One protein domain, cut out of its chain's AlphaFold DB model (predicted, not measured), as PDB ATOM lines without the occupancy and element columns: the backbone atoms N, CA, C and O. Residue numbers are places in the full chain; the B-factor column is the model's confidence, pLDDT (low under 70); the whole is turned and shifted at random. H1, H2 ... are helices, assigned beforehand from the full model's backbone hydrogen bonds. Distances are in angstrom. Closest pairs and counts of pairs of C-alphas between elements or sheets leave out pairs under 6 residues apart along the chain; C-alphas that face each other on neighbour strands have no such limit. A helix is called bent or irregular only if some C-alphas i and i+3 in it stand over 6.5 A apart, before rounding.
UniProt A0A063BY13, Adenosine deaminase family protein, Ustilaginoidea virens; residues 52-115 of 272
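What this domain is: This is residues 52 to 115 of the 272 residues of the protein "Adenosine deaminase family protein" of Ustilaginoidea virens (UniProt A0A063BY13). A long helix, H1, makes one side of an elongated, open U laid on its side; H2 extends the length beyond its end, and the chain then folds back so that H3 and H4 return along one side, with H4 packed on H1 at residues 61 to 65. The first residues of H1, 52 to 60, stick out at one end. The printed part has 64 residues with four named helices, H1, H2, H3 and H4 in that order, and no named strand, and its class is all helix. It is loose, with a radius of gyration of the C-alphas of 13.9 A, and spans 47 by 22 by 16 A.

How they stand to each other: H1, residues 52 to 71, stands free over residues 52 to 60. A tight link leads to H2, residues 75 to 85, which is only just apart from H1, the closest C-alphas being 8.0 A apart. H3, residues 95 to 104, is apart from H1 and from H2. H4, residues 106 to 111, touches H1, which meets it with residues 61 to 65 alone; their closest C-alphas, those of Ile 64 and Leu 107, are 6.6 A apart. H1 and H4 run opposite ways at a steep tilt of 48 degrees. H3 and H4 are close but not clearly touching, with the C-alphas of Met 102 and Trp 108 the closest at 6.4 A, and about perpendicular at 75 degrees. H2 and H4 are apart. In H1, H2 and H4 every O i to N i+4 pair is within hydrogen-bond range; in H3 it is 4 of 6.

Where its parts are: H1 begins at C-alpha 52, (59.757, 99.773, 45.600), and is 28.8 A long. H2 is 14.9 A long, and H3 14.1 A. H3 is irregular: C-alphas 97 and 100 are 7.4 A apart. H4, 8.7 A long, ends at C-alpha 111, (39.954, 104.563, 47.286).

The domain as a whole: The two C-alphas farthest apart, those of Pro 52 and Gly 86, are 47.0 A apart. The printed part has no cut and no long link. The mean pLDDT of the printed part is 85.5, and residues 86 to 92 are under 70.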
ATOM      1  N   PRO A  52      60.062 100.789  46.610       97.06
ATOM      2  CA  PRO A  52      59.757  99.773  45.600       97.06
ATOM      3  C   PRO A  52      58.324  99.227  45.702       97.06
ATOM      4  O   PRO A  52      57.666  99.023  44.683       97.06
ATOM      5  N   ILE A  53      57.810  99.050  46.926       97.50
ATOM      6  CA  ILE A  53      56.443  98.563  47.143       97.50
ATOM      7  C   ILE A  53      55.394  99.600  46.722       97.50
ATOM      8  O   ILE A  53      54.392  99.236  46.110       97.50
ATOM      9  N   ALA A  54      55.648 100.890  46.970       95.81
ATOM     10  CA  ALA A  54      54.748 101.961  46.558       95.81
ATOM     11  C   ALA A  54      54.722 102.121  45.030       95.81
ATOM     12  O   ALA A  54      53.644 102.253  44.457       95.81
ATOM     13  N   ARG A  55      55.875 102.004  44.350       96.12
ATOM     14  CA  ARG A  55      55.933 101.966  42.875       96.12
ATOM     15  C   ARG A  55      55.092 100.826  42.302       96.12
ATOM     16  O   ARG A  55      54.247 101.068  41.444       96.12
ATOM     17  N   ARG A  56      55.245  99.613  42.844       97.50
ATOM     18  CA  ARG A  56      54.442  98.450  42.436       97.50
ATOM     19  C   ARG A  56      52.946  98.666  42.680       97.50
ATOM     20  O   ARG A  56      52.126  98.274  41.853       97.50
ATOM     21  N   ALA A  57      52.572  99.288  43.800       96.56
ATOM     22  CA  ALA A  57      51.180  99.631  44.080       96.56
ATOM     23  C   ALA A  57      50.626 100.633  43.049       96.56
ATOM     24  O   ALA A  57      49.535 100.410  42.526       96.56
ATOM     25  N   CYS A  58      51.390 101.674  42.694       95.38
ATOM     26  CA  CYS A  58      51.020 102.611  41.630       95.38
ATOM     27  C   CYS A  58      50.799 101.896  40.291       95.38
ATOM     28  O   CYS A  58      49.759 102.094  39.678       95.38
ATOM     29  N   GLU A  59      51.704 101.003  39.881       96.69
ATOM     30  CA  GLU A  59      51.565 100.229  38.635       96.69
ATOM     31  C   GLU A  59      50.312  99.338  38.617       96.69
ATOM     32  O   GLU A  59      49.681  99.142  37.576       96.69
ATOM     33  N   ILE A  60      49.933  98.761  39.761       97.88
ATOM     34  CA  ILE A  60      48.691  97.985  39.883       97.88
ATOM     35  C   ILE A  60      47.476  98.902  39.721       97.88
ATOM     36  O   ILE A  60      46.582  98.585  38.937       97.88
ATOM     37  N   VAL A  61      47.447 100.036  40.426       97.06
ATOM     38  CA  VAL A  61      46.343 101.005  40.342       97.06
ATOM     39  C   VAL A  61      46.228 101.590  38.933       97.06
ATOM     40  O   VAL A  61      45.119 101.691  38.414       97.06
ATOM     41  N   ASP A  62      47.346 101.894  38.273       96.62
ATOM     42  CA  ASP A  62      47.369 102.381  36.891       96.62
ATOM     43  C   ASP A  62      46.763 101.350  35.928       96.62
ATOM     44  O   ASP A  62      45.916 101.703  35.107       96.62
ATOM     45  N   ARG A  63      47.108 100.061  36.073       97.94
ATOM     46  CA  ARG A  63      46.494  98.980  35.281       97.94
ATOM     47  C   ARG A  63      44.997  98.842  35.541       97.94
ATOM     48  O   ARG A  63      44.244  98.650  34.589       97.94
ATOM     49  N   ILE A  64      44.559  98.956  36.797       96.88
ATOM     50  CA  ILE A  64      43.131  98.936  37.154       96.88
ATOM     51  C   ILE A  64      42.409 100.109  36.492       96.88
ATOM     52  O   ILE A  64      41.405  99.891  35.822       96.88
ATOM     53  N   ARG A  65      42.951 101.328  36.595       94.69
ATOM     54  CA  ARG A  65      42.377 102.523  35.965       94.69
ATOM     55  C   ARG A  65      42.278 102.367  34.447       94.69
ATOM     56  O   ARG A  65      41.234 102.660  33.874       94.69
ATOM     57  N   SER A  66      43.332 101.878  33.789       93.88
ATOM     58  CA  SER A  66      43.315 101.627  32.343       93.88
ATOM     59  C   SER A  66      42.310 100.548  31.942       93.88
ATOM     60  O   SER A  66      41.672 100.676  30.902       93.88
ATOM     61  N   HIS A  67      42.153  99.495  32.745       93.88
ATOM     62  CA  HIS A  67      41.154  98.460  32.498       93.88
ATOM     63  C   HIS A  67      39.732  99.004  32.655       93.88
ATOM     64  O   HIS A  67      38.914  98.813  31.760       93.88
ATOM     65  N   GLU A  68      39.443  99.723  33.741       91.12
ATOM     66  CA  GLU A  68      38.123 100.316  33.980       91.12
ATOM     67  C   GLU A  68      37.768 101.364  32.926       91.12
ATOM     68  O   GLU A  68      36.657 101.355  32.418       91.12
ATOM     69  N   SER A  69      38.714 102.203  32.500       87.19
ATOM     70  CA  SER A  69      38.485 103.135  31.389       87.19
ATOM     71  C   SER A  69      38.089 102.419  30.089       87.19
ATOM     72  O   SER A  69      37.230 102.909  29.367       87.19
ATOM     73  N   LYS A  70      38.655 101.237  29.811       88.62
ATOM     74  CA  LYS A  70      38.372 100.453  28.594       88.62
ATOM     75  C   LYS A  70      37.148  99.539  28.680       88.62
ATOM     76  O   LYS A  70      36.791  98.939  27.674       88.62
ATOM     77  N   THR A  71      36.556  99.352  29.859       86.88
ATOM     78  CA  THR A  71      35.497  98.339  30.072       86.88
ATOM     79  C   THR A  71      34.281  98.876  30.816       86.88
ATOM     80  O   THR A  71      33.162  98.435  30.583       86.88
ATOM     81  N   VAL A  72      34.500  99.833  31.715       82.94
ATOM     82  CA  VAL A  72      33.498 100.415  32.607       82.94
ATOM     83  C   VAL A  72      33.172 101.851  32.223       82.94
ATOM     84  O   VAL A  72      32.203 102.357  32.744       82.94
ATOM     85  N   TRP A  73      33.887 102.526  31.331       80.06
ATOM     86  CA  TRP A  73      33.550 103.903  30.935       80.06
ATOM     87  C   TRP A  73      33.673 104.062  29.419       80.06
ATOM     88  O   TRP A  73      34.438 104.890  28.934       80.06
ATOM     89  N   THR A  74      33.003 103.175  28.675       79.50
ATOM     90  CA  THR A  74      33.050 103.139  27.208       79.50
ATOM     91  C   THR A  74      31.737 103.601  26.581       79.50
ATOM     92  O   THR A  74      30.680 103.260  27.124       79.50
ATOM     93  N   PRO A  75      31.787 104.245  25.397       76.94
ATOM     94  CA  PRO A  75      30.595 104.685  24.676       76.94
ATOM     95  C   PRO A  75      29.572 103.569  24.444       76.94
ATOM     96  O   PRO A  75      28.391 103.777  24.666       76.94
ATOM     97  N   ASP A  76      30.001 102.351  24.095       76.00
ATOM     98  CA  ASP A  76      29.070 101.235  23.849       76.00
ATOM     99  C   ASP A  76      28.277 100.821  25.095       76.00
ATOM    100  O   ASP A  76      27.125 100.393  25.011       76.00
ATOM    101  N   VAL A  77      28.907 100.893  26.271       71.25
ATOM    102  CA  VAL A  77      28.222 100.573  27.526       71.25
ATOM    103  C   VAL A  77      27.344 101.746  27.944       71.25
ATOM    104  O   VAL A  77      26.260 101.528  28.470       71.25
ATOM    105  N   GLU A  78      27.790 102.974  27.705       73.31
ATOM    106  CA  GLU A  78      26.996 104.183  27.923       73.31
ATOM    107  C   GLU A  78      25.733 104.194  27.058       73.31
ATOM    108  O   GLU A  78      24.649 104.364  27.603       73.31
ATOM    109  N   GLU A  79      25.854 103.884  25.768       73.75
ATOM    110  CA  GLU A  79      24.756 103.762  24.806       73.75
ATOM    111  C   GLU A  79      23.784 102.652  25.207       73.75
ATOM    112  O   GLU A  79      22.576 102.862  25.264       73.75
ATOM    113  N   ARG A  80      24.290 101.468  25.574       75.38
ATOM    114  CA  ARG A  80      23.429 100.373  26.042       75.38
ATOM    115  C   ARG A  80      22.640 100.770  27.282       75.38
ATOM    116  O   ARG A  80      21.453 100.467  27.367       75.38
ATOM    117  N   ILE A  81      23.296 101.417  28.246       71.31
ATOM    118  CA  ILE A  81      22.607 101.858  29.456       71.31
ATOM    119  C   ILE A  81      21.592 102.938  29.086       71.31
ATOM    120  O   ILE A  81      20.445 102.804  29.496       71.31
ATOM    121  N   ALA A  82      21.960 103.914  28.252       71.00
ATOM    122  CA  ALA A  82      21.060 104.955  27.769       71.00
ATOM    123  C   ALA A  82      19.808 104.384  27.096       71.00
ATOM    124  O   ALA A  82      18.706 104.853  27.361       71.00
ATOM    125  N   GLN A  83      19.947 103.316  26.311       73.88
ATOM    126  CA  GLN A  83      18.819 102.608  25.706       73.88
ATOM    127  C   GLN A  83      17.937 101.899  26.742       73.88
ATOM    128  O   GLN A  83      16.716 101.907  26.617       73.88
ATOM    129  N   THR A  84      18.526 101.296  27.781       74.62
ATOM    130  CA  THR A  84      17.755 100.611  28.838       74.62
ATOM    131  C   THR A  84      17.134 101.539  29.881       74.62
ATOM    132  O   THR A  84      16.085 101.208  30.424       74.62
ATOM    133  N   THR A  85      17.767 102.670  30.197       70.00
ATOM    134  CA  THR A  85      17.323 103.597  31.252       70.00
ATOM    135  C   THR A  85      16.668 104.859  30.701       70.00
ATOM    136  O   THR A  85      16.045 105.593  31.463       70.00
ATOM    137  N   GLY A  86      16.807 105.129  29.400       66.50
ATOM    138  CA  GLY A  86      16.374 106.374  28.762       66.50
ATOM    139  C   GLY A  86      17.236 107.592  29.121       66.50
ATOM    140  O   GLY A  86      16.792 108.717  28.916       66.50
ATOM    141  N   GLN A  87      18.432 107.403  29.694       66.56
ATOM    142  CA  GLN A  87      19.269 108.491  30.222       66.56
ATOM    143  C   GLN A  87      20.571 108.683  29.430       66.56
ATOM    144  O   GLN A  87      21.262 107.715  29.143       66.56
ATOM    145  N   SER A  88      20.986 109.923  29.154       61.69
ATOM    146  CA  SER A  88      22.288 110.200  28.521       61.69
ATOM    147  C   SER A  88      23.449 109.994  29.504       61.69
ATOM    148  O   SER A  88      23.545 110.698  30.508       61.69
ATOM    149  N   ILE A  89      24.344 109.044  29.221       64.44
ATOM    150  CA  ILE A  89      25.476 108.665  30.086       64.44
ATOM    151  C   ILE A  89      26.780 108.957  29.339       64.44
ATOM    152  O   ILE A  89      26.882 108.640  28.161       64.44
ATOM    153  N   PHE A  90      27.756 109.582  30.001       66.56
ATOM    154  CA  PHE A  90      29.067 109.910  29.422       66.56
ATOM    155  C   PHE A  90      30.128 110.157  30.512       66.56
ATOM    156  O   PHE A  90      29.778 110.435  31.670       66.56
ATOM    157  N   PRO A  91      31.437 110.124  30.190       59.31
ATOM    158  CA  PRO A  91      32.483 110.470  31.144       59.31
ATOM    159  C   PRO A  91      32.365 111.947  31.545       59.31
ATOM    160  O   PRO A  91      32.456 112.835  30.704       59.31
ATOM    161  N   GLY A  92      32.159 112.213  32.837       69.62
ATOM    162  CA  GLY A  92      31.870 113.563  33.343       69.62
ATOM    163  C   GLY A  92      30.380 113.881  33.505       69.62
ATOM    164  O   GLY A  92      30.039 115.025  33.798       69.62
ATOM    165  N   MET A  93      29.494 112.890  33.356       77.44
ATOM    166  CA  MET A  93      28.077 113.032  33.694       77.44
ATOM    167  C   MET A  93      27.841 113.312  35.186       77.44
ATOM    168  O   MET A  93      28.716 113.122  36.036       77.44
ATOM    169  N   MET A  94      26.616 113.726  35.511       80.56
ATOM    170  CA  MET A  94      26.197 114.091  36.861       80.56
ATOM    171  C   MET A  94      26.441 112.948  37.854       80.56
ATOM    172  O   MET A  94      26.093 111.791  37.602       80.56
ATOM    173  N   PHE A  95      27.001 113.282  39.022       86.19
ATOM    174  CA  PHE A  95      27.398 112.316  40.054       86.19
ATOM    175  C   PHE A  95      26.303 111.295  40.390       86.19
ATOM    176  O   PHE A  95      26.588 110.105  40.498       86.19
ATOM    177  N   MET A  96      25.052 111.747  40.504       82.38
ATOM    178  CA  MET A  96      23.919 110.902  40.894       82.38
ATOM    179  C   MET A  96      23.651 109.766  39.900       82.38
ATOM    180  O   MET A  96      23.217 108.694  40.304       82.38
ATOM    181  N   MET A  97      23.973 109.963  38.620       79.12
ATOM    182  CA  MET A  97      23.867 108.921  37.598       79.12
ATOM    183  C   MET A  97      25.068 107.969  37.640       79.12
ATOM    184  O   MET A  97      24.969 106.799  37.278       79.12
ATOM    185  N   ALA A  98      26.236 108.473  38.052       82.38
ATOM    186  CA  ALA A  98      27.493 107.726  38.017       82.38
ATOM    187  C   ALA A  98      27.734 106.920  39.293       82.38
ATOM    188  O   ALA A  98      28.527 105.978  39.272       82.38
ATOM    189  N   LYS A  99      27.065 107.286  40.390       87.12
ATOM    190  CA  LYS A  99      27.322 106.785  41.739       87.12
ATOM    191  C   LYS A  99      27.300 105.259  41.817       87.12
ATOM    192  O   LYS A  99      28.307 104.670  42.198       87.12
ATOM    193  N   ASP A 100      26.200 104.618  41.438       87.00
ATOM    194  CA  ASP A 100      26.041 103.170  41.643       87.00
ATOM    195  C   ASP A 100      27.039 102.367  40.793       87.00
ATOM    196  O   ASP A 100      27.630 101.379  41.242       87.00
ATOM    197  N   ARG A 101      27.332 102.858  39.582       85.06
ATOM    198  CA  ARG A 101      28.374 102.298  38.715       85.06
ATOM    199  C   ARG A 101      29.762 102.488  39.315       85.06
ATOM    200  O   ARG A 101      30.516 101.520  39.400       85.06
ATOM    201  N   MET A 102      30.091 103.702  39.758       88.94
ATOM    202  CA  MET A 102      31.355 104.027  40.420       88.94
ATOM    203  C   MET A 102      31.572 103.120  41.635       88.94
ATOM    204  O   MET A 102      32.655 102.555  41.783       88.94
ATOM    205  N   GLU A 103      30.543 102.903  42.456       92.69
ATOM    206  CA  GLU A 103      30.618 102.076  43.662       92.69
ATOM    207  C   GLU A 103      30.941 100.599  43.375       92.69
ATOM    208  O   GLU A 103      31.585  99.926  44.189       92.69
ATOM    209  N   SER A 104      30.582 100.101  42.189       91.44
ATOM    210  CA  SER A 104      30.904  98.738  41.753       91.44
ATOM    211  C   SER A 104      32.388  98.535  41.386       91.44
ATOM    212  O   SER A 104      32.893  97.403  41.460       91.44
ATOM    213  N   THR A 105      33.104  99.616  41.046       93.19
ATOM    214  CA  THR A 105      34.470  99.573  40.494       93.19
ATOM    215  C   THR A 105      35.519  99.098  41.501       93.19
ATOM    216  O   THR A 105      35.374  99.232  42.721       93.19
ATOM    217  N   LYS A 106      36.624  98.526  41.004       96.25
ATOM    218  CA  LYS A 106      37.762  98.136  41.849       96.25
ATOM    219  C   LYS A 106      38.508  99.373  42.331       96.25
ATOM    220  O   LYS A 106      38.934  99.398  43.486       96.25
ATOM    221  N   LEU A 107      38.640 100.392  41.481       95.62
ATOM    222  CA  LEU A 107      39.280 101.651  41.839       95.62
ATOM    223  C   LEU A 107      38.570 102.318  43.020       95.62
ATOM    224  O   LEU A 107      39.233 102.661  43.997       95.62
ATOM    225  N   TRP A 108      37.237 102.416  42.999       95.38
ATOM    226  CA  TRP A 108      36.478 102.963  44.127       95.38
ATOM    227  C   TRP A 108      36.702 102.177  45.420       95.38
ATOM    228  O   TRP A 108      36.973 102.764  46.465       95.38
ATOM    229  N   LYS A 109      36.676 100.840  45.355       96.62
ATOM    230  CA  LYS A 109      36.935  99.971  46.518       96.62
ATOM    231  C   LYS A 109      38.339 100.164  47.099       96.62
ATOM    232  O   LYS A 109      38.511 100.059  48.312       96.62
ATOM    233  N   ILE A 110      39.336 100.457  46.261       96.81
ATOM    234  CA  ILE A 110      40.686 100.827  46.711       96.81
ATOM    235  C   ILE A 110      40.647 102.191  47.396       96.81
ATOM    236  O   ILE A 110      41.107 102.310  48.531       96.81
ATOM    237  N   VAL A 111      40.055 103.199  46.748       96.00
ATOM    238  CA  VAL A 111      39.954 104.563  47.286       96.00
ATOM    239  C   VAL A 111      39.241 104.565  48.638       96.00
ATOM    240  O   VAL A 111      39.749 105.181  49.568       96.00
ATOM    241  N   ARG A 112      38.136 103.831  48.807       95.81
ATOM    242  CA  ARG A 112      37.409 103.688  50.087       95.81
ATOM    243  C   ARG A 112      38.264 103.149  51.238       95.81
ATOM    244  O   ARG A 112      37.944 103.390  52.392       95.81
ATOM    245  N   ARG A 113      39.344 102.421  50.942       96.00
ATOM    246  CA  ARG A 113      40.260 101.856  51.947       96.00
ATOM    247  C   ARG A 113      41.513 102.701  52.175       96.00
ATOM    248  O   ARG A 113      42.291 102.379  53.069       96.00
ATOM    249  N   MET A 114      41.751 103.732  51.362       96.38
ATOM    250  CA  MET A 114      42.935 104.579  51.509       96.38
ATOM    251  C   MET A 114      42.863 105.411  52.795       96.38
ATOM    252  O   MET A 114      41.807 105.969  53.086       96.38
ATOM    253  N   PRO A 115      43.982 105.584  53.523       96.88
ATOM    254  CA  PRO A 115      44.063 106.575  54.588       96.88
ATOM    255  C   PRO A 115      44.096 107.975  53.959       96.88
ATOM    256  O   PRO A 115      45.113 108.396  53.412       96.88
TER     257      PRO A 115